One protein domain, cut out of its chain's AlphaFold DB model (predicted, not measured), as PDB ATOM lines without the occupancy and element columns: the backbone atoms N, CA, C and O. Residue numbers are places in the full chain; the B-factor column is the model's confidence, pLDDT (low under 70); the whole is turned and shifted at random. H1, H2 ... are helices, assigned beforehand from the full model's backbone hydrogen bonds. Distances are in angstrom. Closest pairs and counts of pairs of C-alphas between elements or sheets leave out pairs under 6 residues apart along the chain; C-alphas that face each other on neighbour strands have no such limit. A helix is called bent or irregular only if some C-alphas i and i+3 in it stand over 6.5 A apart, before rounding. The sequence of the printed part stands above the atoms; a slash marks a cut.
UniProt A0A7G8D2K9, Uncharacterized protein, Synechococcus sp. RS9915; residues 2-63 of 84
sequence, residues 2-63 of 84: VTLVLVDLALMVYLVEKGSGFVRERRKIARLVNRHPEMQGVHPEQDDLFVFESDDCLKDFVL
ATOM      1  N   VAL A   2     -25.799  44.192  -2.279       79.25
ATOM      2  CA  VAL A   2     -24.783  44.347  -1.210       79.25
ATOM      3  C   VAL A   2     -24.897  45.666  -0.424       79.25
ATOM      4  O   VAL A   2     -24.722  45.685   0.787       79.25
ATOM      5  N   THR A   3     -25.248  46.767  -1.090       84.44
ATOM      6  CA  THR A   3     -25.386  48.091  -0.456       84.44
ATOM      7  C   THR A   3     -26.541  48.171   0.542       84.44
ATOM      8  O   THR A   3     -26.382  48.766   1.599       84.44
ATOM      9  N   LEU A   4     -27.678  47.537   0.244       85.56
ATOM     10  CA  LEU A   4     -28.822  47.467   1.159       85.56
ATOM     11  C   LEU A   4     -28.470  46.688   2.428       85.56
ATOM     12  O   LEU A   4     -28.790  47.136   3.519       85.56
ATOM     13  N   VAL A   5     -27.737  45.581   2.286       88.44
ATOM     14  CA  VAL A   5     -27.272  44.768   3.422       88.44
ATOM     15  C   VAL A   5     -26.342  45.568   4.339       88.44
ATOM     16  O   VAL A   5     -26.446  45.468   5.556       88.44
ATOM     17  N   LEU A   6     -25.457  46.397   3.775       89.88
ATOM     18  CA  LEU A   6     -24.565  47.256   4.561       89.88
ATOM     19  C   LEU A   6     -25.318  48.349   5.326       89.88
ATOM     20  O   LEU A   6     -24.970  48.641   6.469       89.88
ATOM     21  N   VAL A   7     -26.350  48.937   4.715       90.25
ATOM     22  CA  VAL A   7     -27.199  49.944   5.369       90.25
ATOM     23  C   VAL A   7     -27.979  49.324   6.527       90.25
ATOM     24  O   VAL A   7     -28.004  49.904   7.610       90.25
ATOM     25  N   ASP A   8     -28.545  48.133   6.330       90.25
ATOM     26  CA  ASP A   8     -29.274  47.411   7.377       90.25
ATOM     27  C   ASP A   8     -28.357  47.036   8.548       90.25
ATOM     28  O   ASP A   8     -28.709  47.230   9.713       90.25
ATOM     29  N   LEU A   9     -27.135  46.578   8.252       91.75
ATOM     30  CA  LEU A   9     -26.138  46.254   9.272       91.75
ATOM     31  C   LEU A   9     -25.745  47.494  10.091       91.75
ATOM     32  O   LEU A   9     -25.676  47.427  11.318       91.75
ATOM     33  N   ALA A  10     -25.530  48.635   9.430       88.75
ATOM     34  CA  ALA A  10     -25.208  49.895  10.098       88.75
ATOM     35  C   ALA A  10     -26.358  50.378  11.002       88.75
ATOM     36  O   ALA A  10     -26.121  50.811  12.131       88.75
ATOM     37  N   LEU A  11     -27.604  50.246  10.538       90.25
ATOM     38  CA  LEU A  11     -28.803  50.544  11.326       90.25
ATOM     39  C   LEU A  11     -28.913  49.647  12.560       90.25
ATOM     40  O   LEU A  11     -29.216  50.135  13.650       90.25
ATOM     41  N   MET A  12     -28.627  48.353  12.409       89.06
ATOM     42  CA  MET A  12     -28.675  47.406  13.520       89.06
ATOM     43  C   MET A  12     -27.638  47.750  14.595       89.06
ATOM     44  O   MET A  12     -27.978  47.794  15.775       89.06
ATOM     45  N   VAL A  13     -26.397  48.056  14.197       87.12
ATOM     46  CA  VAL A  13     -25.331  48.462  15.129       87.12
ATOM     47  C   VAL A  13     -25.721  49.736  15.879       87.12
ATOM     48  O   VAL A  13     -25.625  49.769  17.105       87.12
ATOM     49  N   TYR A  14     -26.250  50.739  15.174       86.75
ATOM     50  CA  TYR A  14     -26.703  51.992  15.784       86.75
ATOM     51  C   TYR A  14     -27.831  51.781  16.810       86.75
ATOM     52  O   TYR A  14     -27.815  52.353  17.904       86.75
ATOM     53  N   LEU A  15     -28.809  50.929  16.487       86.12
ATOM     54  CA  LEU A  15     -29.907  50.592  17.397       86.12
ATOM     55  C   LEU A  15     -29.429  49.800  18.616       86.12
ATOM     56  O   LEU A  15     -29.903  50.048  19.724       86.12
ATOM     57  N   VAL A  16     -28.490  48.868  18.430       86.06
ATOM     58  CA  VAL A  16     -27.904  48.086  19.525       86.06
ATOM     59  C   VAL A  16     -27.109  48.986  20.463       86.06
ATOM     60  O   VAL A  16     -27.283  48.890  21.677       86.06
ATOM     61  N   GLU A  17     -26.290  49.891  19.928       82.25
ATOM     62  CA  GLU A  17     -25.510  50.835  20.731       82.25
ATOM     63  C   GLU A  17     -26.436  51.698  21.601       82.25
ATOM     64  O   GLU A  17     -26.285  51.735  22.826       82.25
ATOM     65  N   LYS A  18     -27.487  52.265  20.995       80.62
ATOM     66  CA  LYS A  18     -28.480  53.094  21.692       80.62
ATOM     67  C   LYS A  18     -29.341  52.307  22.686       80.62
ATOM     68  O   LYS A  18     -29.636  52.795  23.775       80.62
ATOM     69  N   GLY A  19     -29.741  51.087  22.335       75.81
ATOM     70  CA  GLY A  19     -30.559  50.226  23.190       75.81
ATOM     71  C   GLY A  19     -29.783  49.625  24.364       75.81
ATOM     72  O   GLY A  19     -30.356  49.392  25.429       75.81
ATOM     73  N   SER A  20     -28.475  49.406  24.206       76.00
ATOM     74  CA  SER A  20     -27.643  48.764  25.227       76.00
ATOM     75  C   SER A  20     -27.579  49.564  26.530       76.00
ATOM     76  O   SER A  20     -27.675  48.972  27.608       76.00
ATOM     77  N   GLY A  21     -27.496  50.898  26.442       73.56
ATOM     78  CA  GLY A  21     -27.507  51.794  27.601       73.56
ATOM     79  C   GLY A  21     -28.799  51.659  28.403       73.56
ATOM     80  O   GLY A  21     -28.760  51.369  29.598       73.56
ATOM     81  N   PHE A  22     -29.937  51.709  27.706       72.19
ATOM     82  CA  PHE A  22     -31.260  51.590  28.315       72.19
ATOM     83  C   PHE A  22     -31.475  50.230  28.990       72.19
ATOM     84  O   PHE A  22     -32.003  50.143  30.098       72.19
ATOM     85  N   VAL A  23     -31.016  49.139  28.363       74.56
ATOM     86  CA  VAL A  23     -31.082  47.796  28.962       74.56
ATOM     87  C   VAL A  23     -30.181  47.697  30.195       74.56
ATOM     88  O   VAL A  23     -30.540  47.027  31.166       74.56
ATOM     89  N   ARG A  24     -29.015  48.354  30.188       75.75
ATOM     90  CA  ARG A  24     -28.076  48.328  31.314       75.75
ATOM     91  C   ARG A  24     -28.617  49.097  32.517       75.75
ATOM     92  O   ARG A  24     -28.539  48.581  33.628       75.75
ATOM     93  N   GLU A  25     -29.205  50.267  32.294       71.12
ATOM     94  CA  GLU A  25     -29.896  51.053  33.326       71.12
ATOM     95  C   GLU A  25     -31.101  50.295  33.886       71.12
ATOM     96  O   GLU A  25     -31.185  50.071  35.093       71.12
ATOM     97  N   ARG A  26     -31.957  49.752  33.010       71.25
ATOM     98  CA  ARG A  26     -33.095  48.905  33.407       71.25
ATOM     99  C   ARG A  26     -32.663  47.703  34.249       71.25
ATOM    100  O   ARG A  26     -33.338  47.366  35.216       71.25
ATOM    101  N   ARG A  27     -31.538  47.058  33.915       72.75
ATOM    102  CA  ARG A  27     -30.988  45.947  34.715       72.75
ATOM    103  C   ARG A  27     -30.475  46.398  36.078       72.75
ATOM    104  O   ARG A  27     -30.625  45.636  37.027       72.75
ATOM    105  N   LYS A  28     -29.864  47.581  36.187       70.88
ATOM    106  CA  LYS A  28     -29.422  48.131  37.478       70.88
ATOM    107  C   LYS A  28     -30.619  48.411  38.383       70.88
ATOM    108  O   LYS A  28     -30.638  47.925  39.507       70.88
ATOM    109  N   ILE A  29     -31.647  49.069  37.848       70.06
ATOM    110  CA  ILE A  29     -32.905  49.340  38.557       70.06
ATOM    111  C   ILE A  29     -33.561  48.032  39.012       70.06
ATOM    112  O   ILE A  29     -33.903  47.880  40.179       70.06
ATOM    113  N   ALA A  30     -33.659  47.041  38.122       69.25
ATOM    114  CA  ALA A  30     -34.253  45.749  38.460       69.25
ATOM    115  C   ALA A  30     -33.491  44.987  39.561       69.25
ATOM    116  O   ALA A  30     -34.112  44.225  40.300       69.25
ATOM    117  N   ARG A  31     -32.167  45.170  39.676       68.81
ATOM    118  CA  ARG A  31     -31.380  44.612  40.789       68.81
ATOM    119  C   ARG A  31     -31.603  45.378  42.087       68.81
ATOM    120  O   ARG A  31     -31.699  44.743  43.124       68.81
ATOM    121  N   LEU A  32     -31.715  46.703  42.019       67.94
ATOM    122  CA  LEU A  32     -31.917  47.557  43.190       67.94
ATOM    123  C   LEU A  32     -33.267  47.290  43.877       67.94
ATOM    124  O   LEU A  32     -33.342  47.177  45.089       67.94
ATOM    125  N   VAL A  33     -34.321  47.119  43.080       69.38
ATOM    126  CA  VAL A  33     -35.696  46.835  43.534       69.38
ATOM    127  C   VAL A  33     -35.828  45.397  44.089       69.38
ATOM    128  O   VAL A  33     -36.814  45.060  44.739       69.38
ATOM    129  N   ASN A  34     -34.837  44.533  43.825       67.06
ATOM    130  CA  ASN A  34     -34.657  43.178  44.367       67.06
ATOM    131  C   ASN A  34     -35.923  42.282  44.404       67.06
ATOM    132  O   ASN A  34     -36.039  41.379  45.224       67.06
ATOM    133  N   ARG A  35     -36.886  42.509  43.492       65.56
ATOM    134  CA  ARG A  35     -38.176  41.786  43.379       65.56
ATOM    135  C   ARG A  35     -39.008  41.714  44.669       65.56
ATOM    136  O   ARG A  35     -39.877  40.848  44.777       65.56
ATOM    137  N   HIS A  36     -38.797  42.629  45.606       68.19
ATOM    138  CA  HIS A  36     -39.645  42.700  46.785       68.19
ATOM    139  C   HIS A  36     -41.065  43.143  46.393       68.19
ATOM    140  O   HIS A  36     -41.209  44.043  45.560       68.19
ATOM    141  N   PRO A  37     -42.123  42.529  46.960       74.56
ATOM    142  CA  PRO A  37     -43.505  42.882  46.633       74.56
ATOM    143  C   PRO A  37     -43.825  44.346  46.971       74.56
ATOM    144  O   PRO A  37     -44.594  44.978  46.256       74.56
ATOM    145  N   GLU A  38     -43.183  44.910  47.998       73.56
ATOM    146  CA  GLU A  38     -43.309  46.325  48.383       73.56
ATOM    147  C   GLU A  38     -42.640  47.305  47.408       73.56
ATOM    148  O   GLU A  38     -43.001  48.475  47.356       73.56
ATOM    149  N   MET A  39     -41.709  46.822  46.582       71.12
ATOM    150  CA  MET A  39     -40.951  47.631  45.626       71.12
ATOM    151  C   MET A  39     -41.596  47.646  44.226       71.12
ATOM    152  O   MET A  39     -41.047  48.192  43.265       71.12
ATOM    153  N   GLN A  40     -42.769  47.027  44.070       66.19
ATOM    154  CA  GLN A  40     -43.449  46.911  42.787       66.19
ATOM    155  C   GLN A  40     -44.043  48.263  42.358       66.19
ATOM    156  O   GLN A  40     -45.011  48.744  42.935       66.19
ATOM    157  N   GLY A  41     -43.475  48.862  41.308       68.81
ATOM    158  CA  GLY A  41     -43.900  50.171  40.795       68.81
ATOM    159  C   GLY A  41     -43.046  51.345  41.271       68.81
ATOM    160  O   GLY A  41     -43.237  52.444  40.766       68.81
ATOM    161  N   VAL A  42     -42.075  51.096  42.157       67.12
ATOM    162  CA  VAL A  42     -41.111  52.105  42.605       67.12
ATOM    163  C   VAL A  42     -40.085  52.359  41.501       67.12
ATOM    164  O   VAL A  42     -39.375  51.444  41.064       67.12
ATOM    165  N   HIS A  43     -39.998  53.606  41.045       67.06
ATOM    166  CA  HIS A  43     -38.949  54.072  40.150       67.06
ATOM    167  C   HIS A  43     -37.858  54.759  40.985       67.06
ATOM    168  O   HIS A  43     -38.055  55.884  41.431       67.06
ATOM    169  N   PRO A  44     -36.673  54.144  41.162       64.88
ATOM    170  CA  PRO A  44     -35.674  54.634  42.116       64.88
ATOM    171  C   PRO A  44     -35.140  56.043  41.820       64.88
ATOM    172  O   PRO A  44     -34.668  56.704  42.732       64.88
ATOM    173  N   GLU A  45     -35.232  56.513  40.573       64.12
ATOM    174  CA  GLU A  45     -34.842  57.877  40.180       64.12
ATOM    175  C   GLU A  45     -35.987  58.903  40.265       64.12
ATOM    176  O   GLU A  45     -35.716  60.098  40.279       64.12
ATOM    177  N   GLN A  46     -37.255  58.471  40.276       63.94
ATOM    178  CA  GLN A  46     -38.414  59.376  40.393       63.94
ATOM    179  C   GLN A  46     -38.938  59.471  41.823       63.94
ATOM    180  O   GLN A  46     -39.451  60.519  42.202       63.94
ATOM    181  N   ASP A  47     -38.792  58.401  42.599       61.53
ATOM    182  CA  ASP A  47     -39.355  58.290  43.944       61.53
ATOM    183  C   ASP A  47     -38.335  58.645  45.041       61.53
ATOM    184  O   ASP A  47     -38.562  58.322  46.203       61.53
ATOM    185  N   ASP A  48     -37.212  59.287  44.673       61.69
ATOM    186  CA  ASP A  48     -36.130  59.705  45.585       61.69
ATOM    187  C   ASP A  48     -35.720  58.577  46.548       61.69
ATOM    188  O   ASP A  48     -35.605  58.740  47.767       61.69
ATOM    189  N   LEU A  49     -35.529  57.375  45.995       65.00
ATOM    190  CA  LEU A  49     -35.186  56.223  46.808       65.00
ATOM    191  C   LEU A  49     -33.775  56.421  47.369       65.00
ATOM    192  O   LEU A  49     -32.785  56.369  46.637       65.00
ATOM    193  N   PHE A  50     -33.677  56.638  48.680       62.53
ATOM    194  CA  PHE A  50     -32.394  56.720  49.361       62.53
ATOM    195  C   PHE A  50     -31.727  55.348  49.345       62.53
ATOM    196  O   PHE A  50     -32.137  54.417  50.039       62.53
ATOM    197  N   VAL A  51     -30.692  55.227  48.523       61.78
ATOM    198  CA  VAL A  51     -29.852  54.037  48.456       61.78
ATOM    199  C   VAL A  51     -28.628  54.279  49.316       61.78
ATOM    200  O   VAL A  51     -27.864  55.212  49.074       61.78
ATOM    201  N   PHE A  52     -28.422  53.410  50.298       62.59
ATOM    202  CA  PHE A  52     -27.193  53.370  51.075       62.59
ATOM    203  C   PHE A  52     -26.334  52.227  50.543       62.59
ATOM    204  O   PHE A  52     -26.765  51.073  50.518       62.59
ATOM    205  N   GLU A  53     -25.130  52.547  50.073       60.69
ATOM    206  CA  GLU A  53     -24.138  51.533  49.730       60.69
ATOM    207  C   GLU A  53     -23.591  50.959  51.041       60.69
ATOM    208  O   GLU A  53     -22.868  51.629  51.776       60.69
ATOM    209  N   SER A  54     -24.014  49.742  51.385       62.47
ATOM    210  CA  SER A  54     -23.459  49.022  52.527       62.47
ATOM    211  C   SER A  54     -22.099  48.450  52.144       62.47
ATOM    212  O   SER A  54     -22.007  47.746  51.136       62.47
ATOM    213  N   ASP A  55     -21.081  48.688  52.969       79.06
ATOM    214  CA  ASP A  55     -19.787  48.016  52.839       79.06
ATOM    215  C   ASP A  55     -19.969  46.486  52.856       79.06
ATOM    216  O   ASP A  55     -20.830  45.961  53.573       79.06
ATOM    217  N   ASP A  56     -19.172  45.760  52.069       74.50
ATOM    218  CA  ASP A  56     -19.316  44.308  51.902       74.50
ATOM    219  C   ASP A  56     -19.162  43.572  53.242       74.50
ATOM    220  O   ASP A  56     -19.909  42.632  53.518       74.50
ATOM    221  N   CYS A  57     -18.280  44.065  54.116       74.25
ATOM    222  CA  CYS A  57     -18.108  43.565  55.480       74.25
ATOM    223  C   CYS A  57     -19.371  43.736  56.338       74.25
ATOM    224  O   CYS A  57     -19.748  42.822  57.070       74.25
ATOM    225  N   LEU A  58     -20.039  44.893  56.250       73.44
ATOM    226  CA  LEU A  58     -21.256  45.170  57.019       73.44
ATOM    227  C   LEU A  58     -22.428  44.331  56.505       73.44
ATOM    228  O   LEU A  58     -23.202  43.785  57.289       73.44
ATOM    229  N   LYS A  59     -22.533  44.201  55.183       74.19
ATOM    230  CA  LYS A  59     -23.533  43.361  54.531       74.19
ATOM    231  C   LYS A  59     -23.388  41.902  54.962       74.19
ATOM    232  O   LYS A  59     -24.381  41.286  55.339       74.19
ATOM    233  N   ASP A  60     -22.169  41.367  54.947       78.38
ATOM    234  CA  ASP A  60     -21.907  39.994  55.387       78.38
ATOM    235  C   ASP A  60     -22.187  39.816  56.882       78.38
ATOM    236  O   ASP A  60     -22.820  38.834  57.260       78.38
ATOM    237  N   PHE A  61     -21.810  40.786  57.719       77.75
ATOM    238  CA  PHE A  61     -22.108  40.761  59.151       77.75
ATOM    239  C   PHE A  61     -23.617  40.702  59.438       77.75
ATOM    240  O   PHE A  61     -24.062  39.882  60.238       77.75
ATOM    241  N   VAL A  62     -24.419  41.529  58.759       74.19
ATOM    242  CA  VAL A  62     -25.879  41.569  58.950       74.19
ATOM    243  C   VAL A  62     -26.555  40.321  58.377       74.19
ATOM    244  O   VAL A  62     -27.405  39.730  59.036       74.19
ATOM    245  N   LEU A  63     -26.187  39.895  57.163       79.38
ATOM    246  CA  LEU A  63     -26.832  38.757  56.495       79.38
ATOM    247  C   LEU A  63     -26.461  37.402  57.107       79.38
ATOM    248  O   LEU A  63     -27.231  36.452  56.980       79.38
TER     249      LEU A  63
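Overview. This is residues 2 to 63 of the 84 residues of an uncharacterized protein of Synechococcus sp. RS9915 (UniProt A0A7G8D2K9). One long helix, H1, makes most of the length of a rod; past its last residue a looping stretch with no named element leads to a short helix, H2, at the other end of the length. H1 has a slight kink, and the two helices do not pack on each other. The printed part has 62 residues with two named helices, H1 then H2, and no named strand; the class is all helix. It is extended, with a radius of gyration of the C-alphas of 18.9 A and spans of 60 by 27 by 18 A.

Arrangement. H1, residues 2 to 32, has a kink of 28 degrees near residue 20. It is neither bent nor irregular, but only just: C-alphas 18 and 21 are 6.1 A apart. Its residues 2 to 28 stand free, with no C-alpha 8 or more residues away along the chain within 10 A. H2, residues 56 to 63, is apart from H1, with no C-alpha of the one within 8 A of the other. Residues 52 to 63, of which 56 to 63 belong to H2, stand free too. In H2 every O i to N i+4 pair is within hydrogen-bond range; in H1 25 of 27 are.

Along the chain. H1 runs 45.1 A from C-alpha 2 at (-24.783, 44.347, -1.210) to C-alpha 32 at (-31.917, 47.557, 43.190). Residues 33 to 55 follow, and H2 then runs 10.4 A from Asp 56 to C-alpha 63 at (-26.832, 38.757, 56.495).

Size, cuts and confidence. The C-alphas of Val 2 and Phe 61, the two farthest apart, are 60.5 A apart. The printed part has no cut. The link from H1 to H2, 23 residues, is long. The mean pLDDT of the printed part is 74.5; residues 30 to 36 and 40 to 54 of this model are under 70.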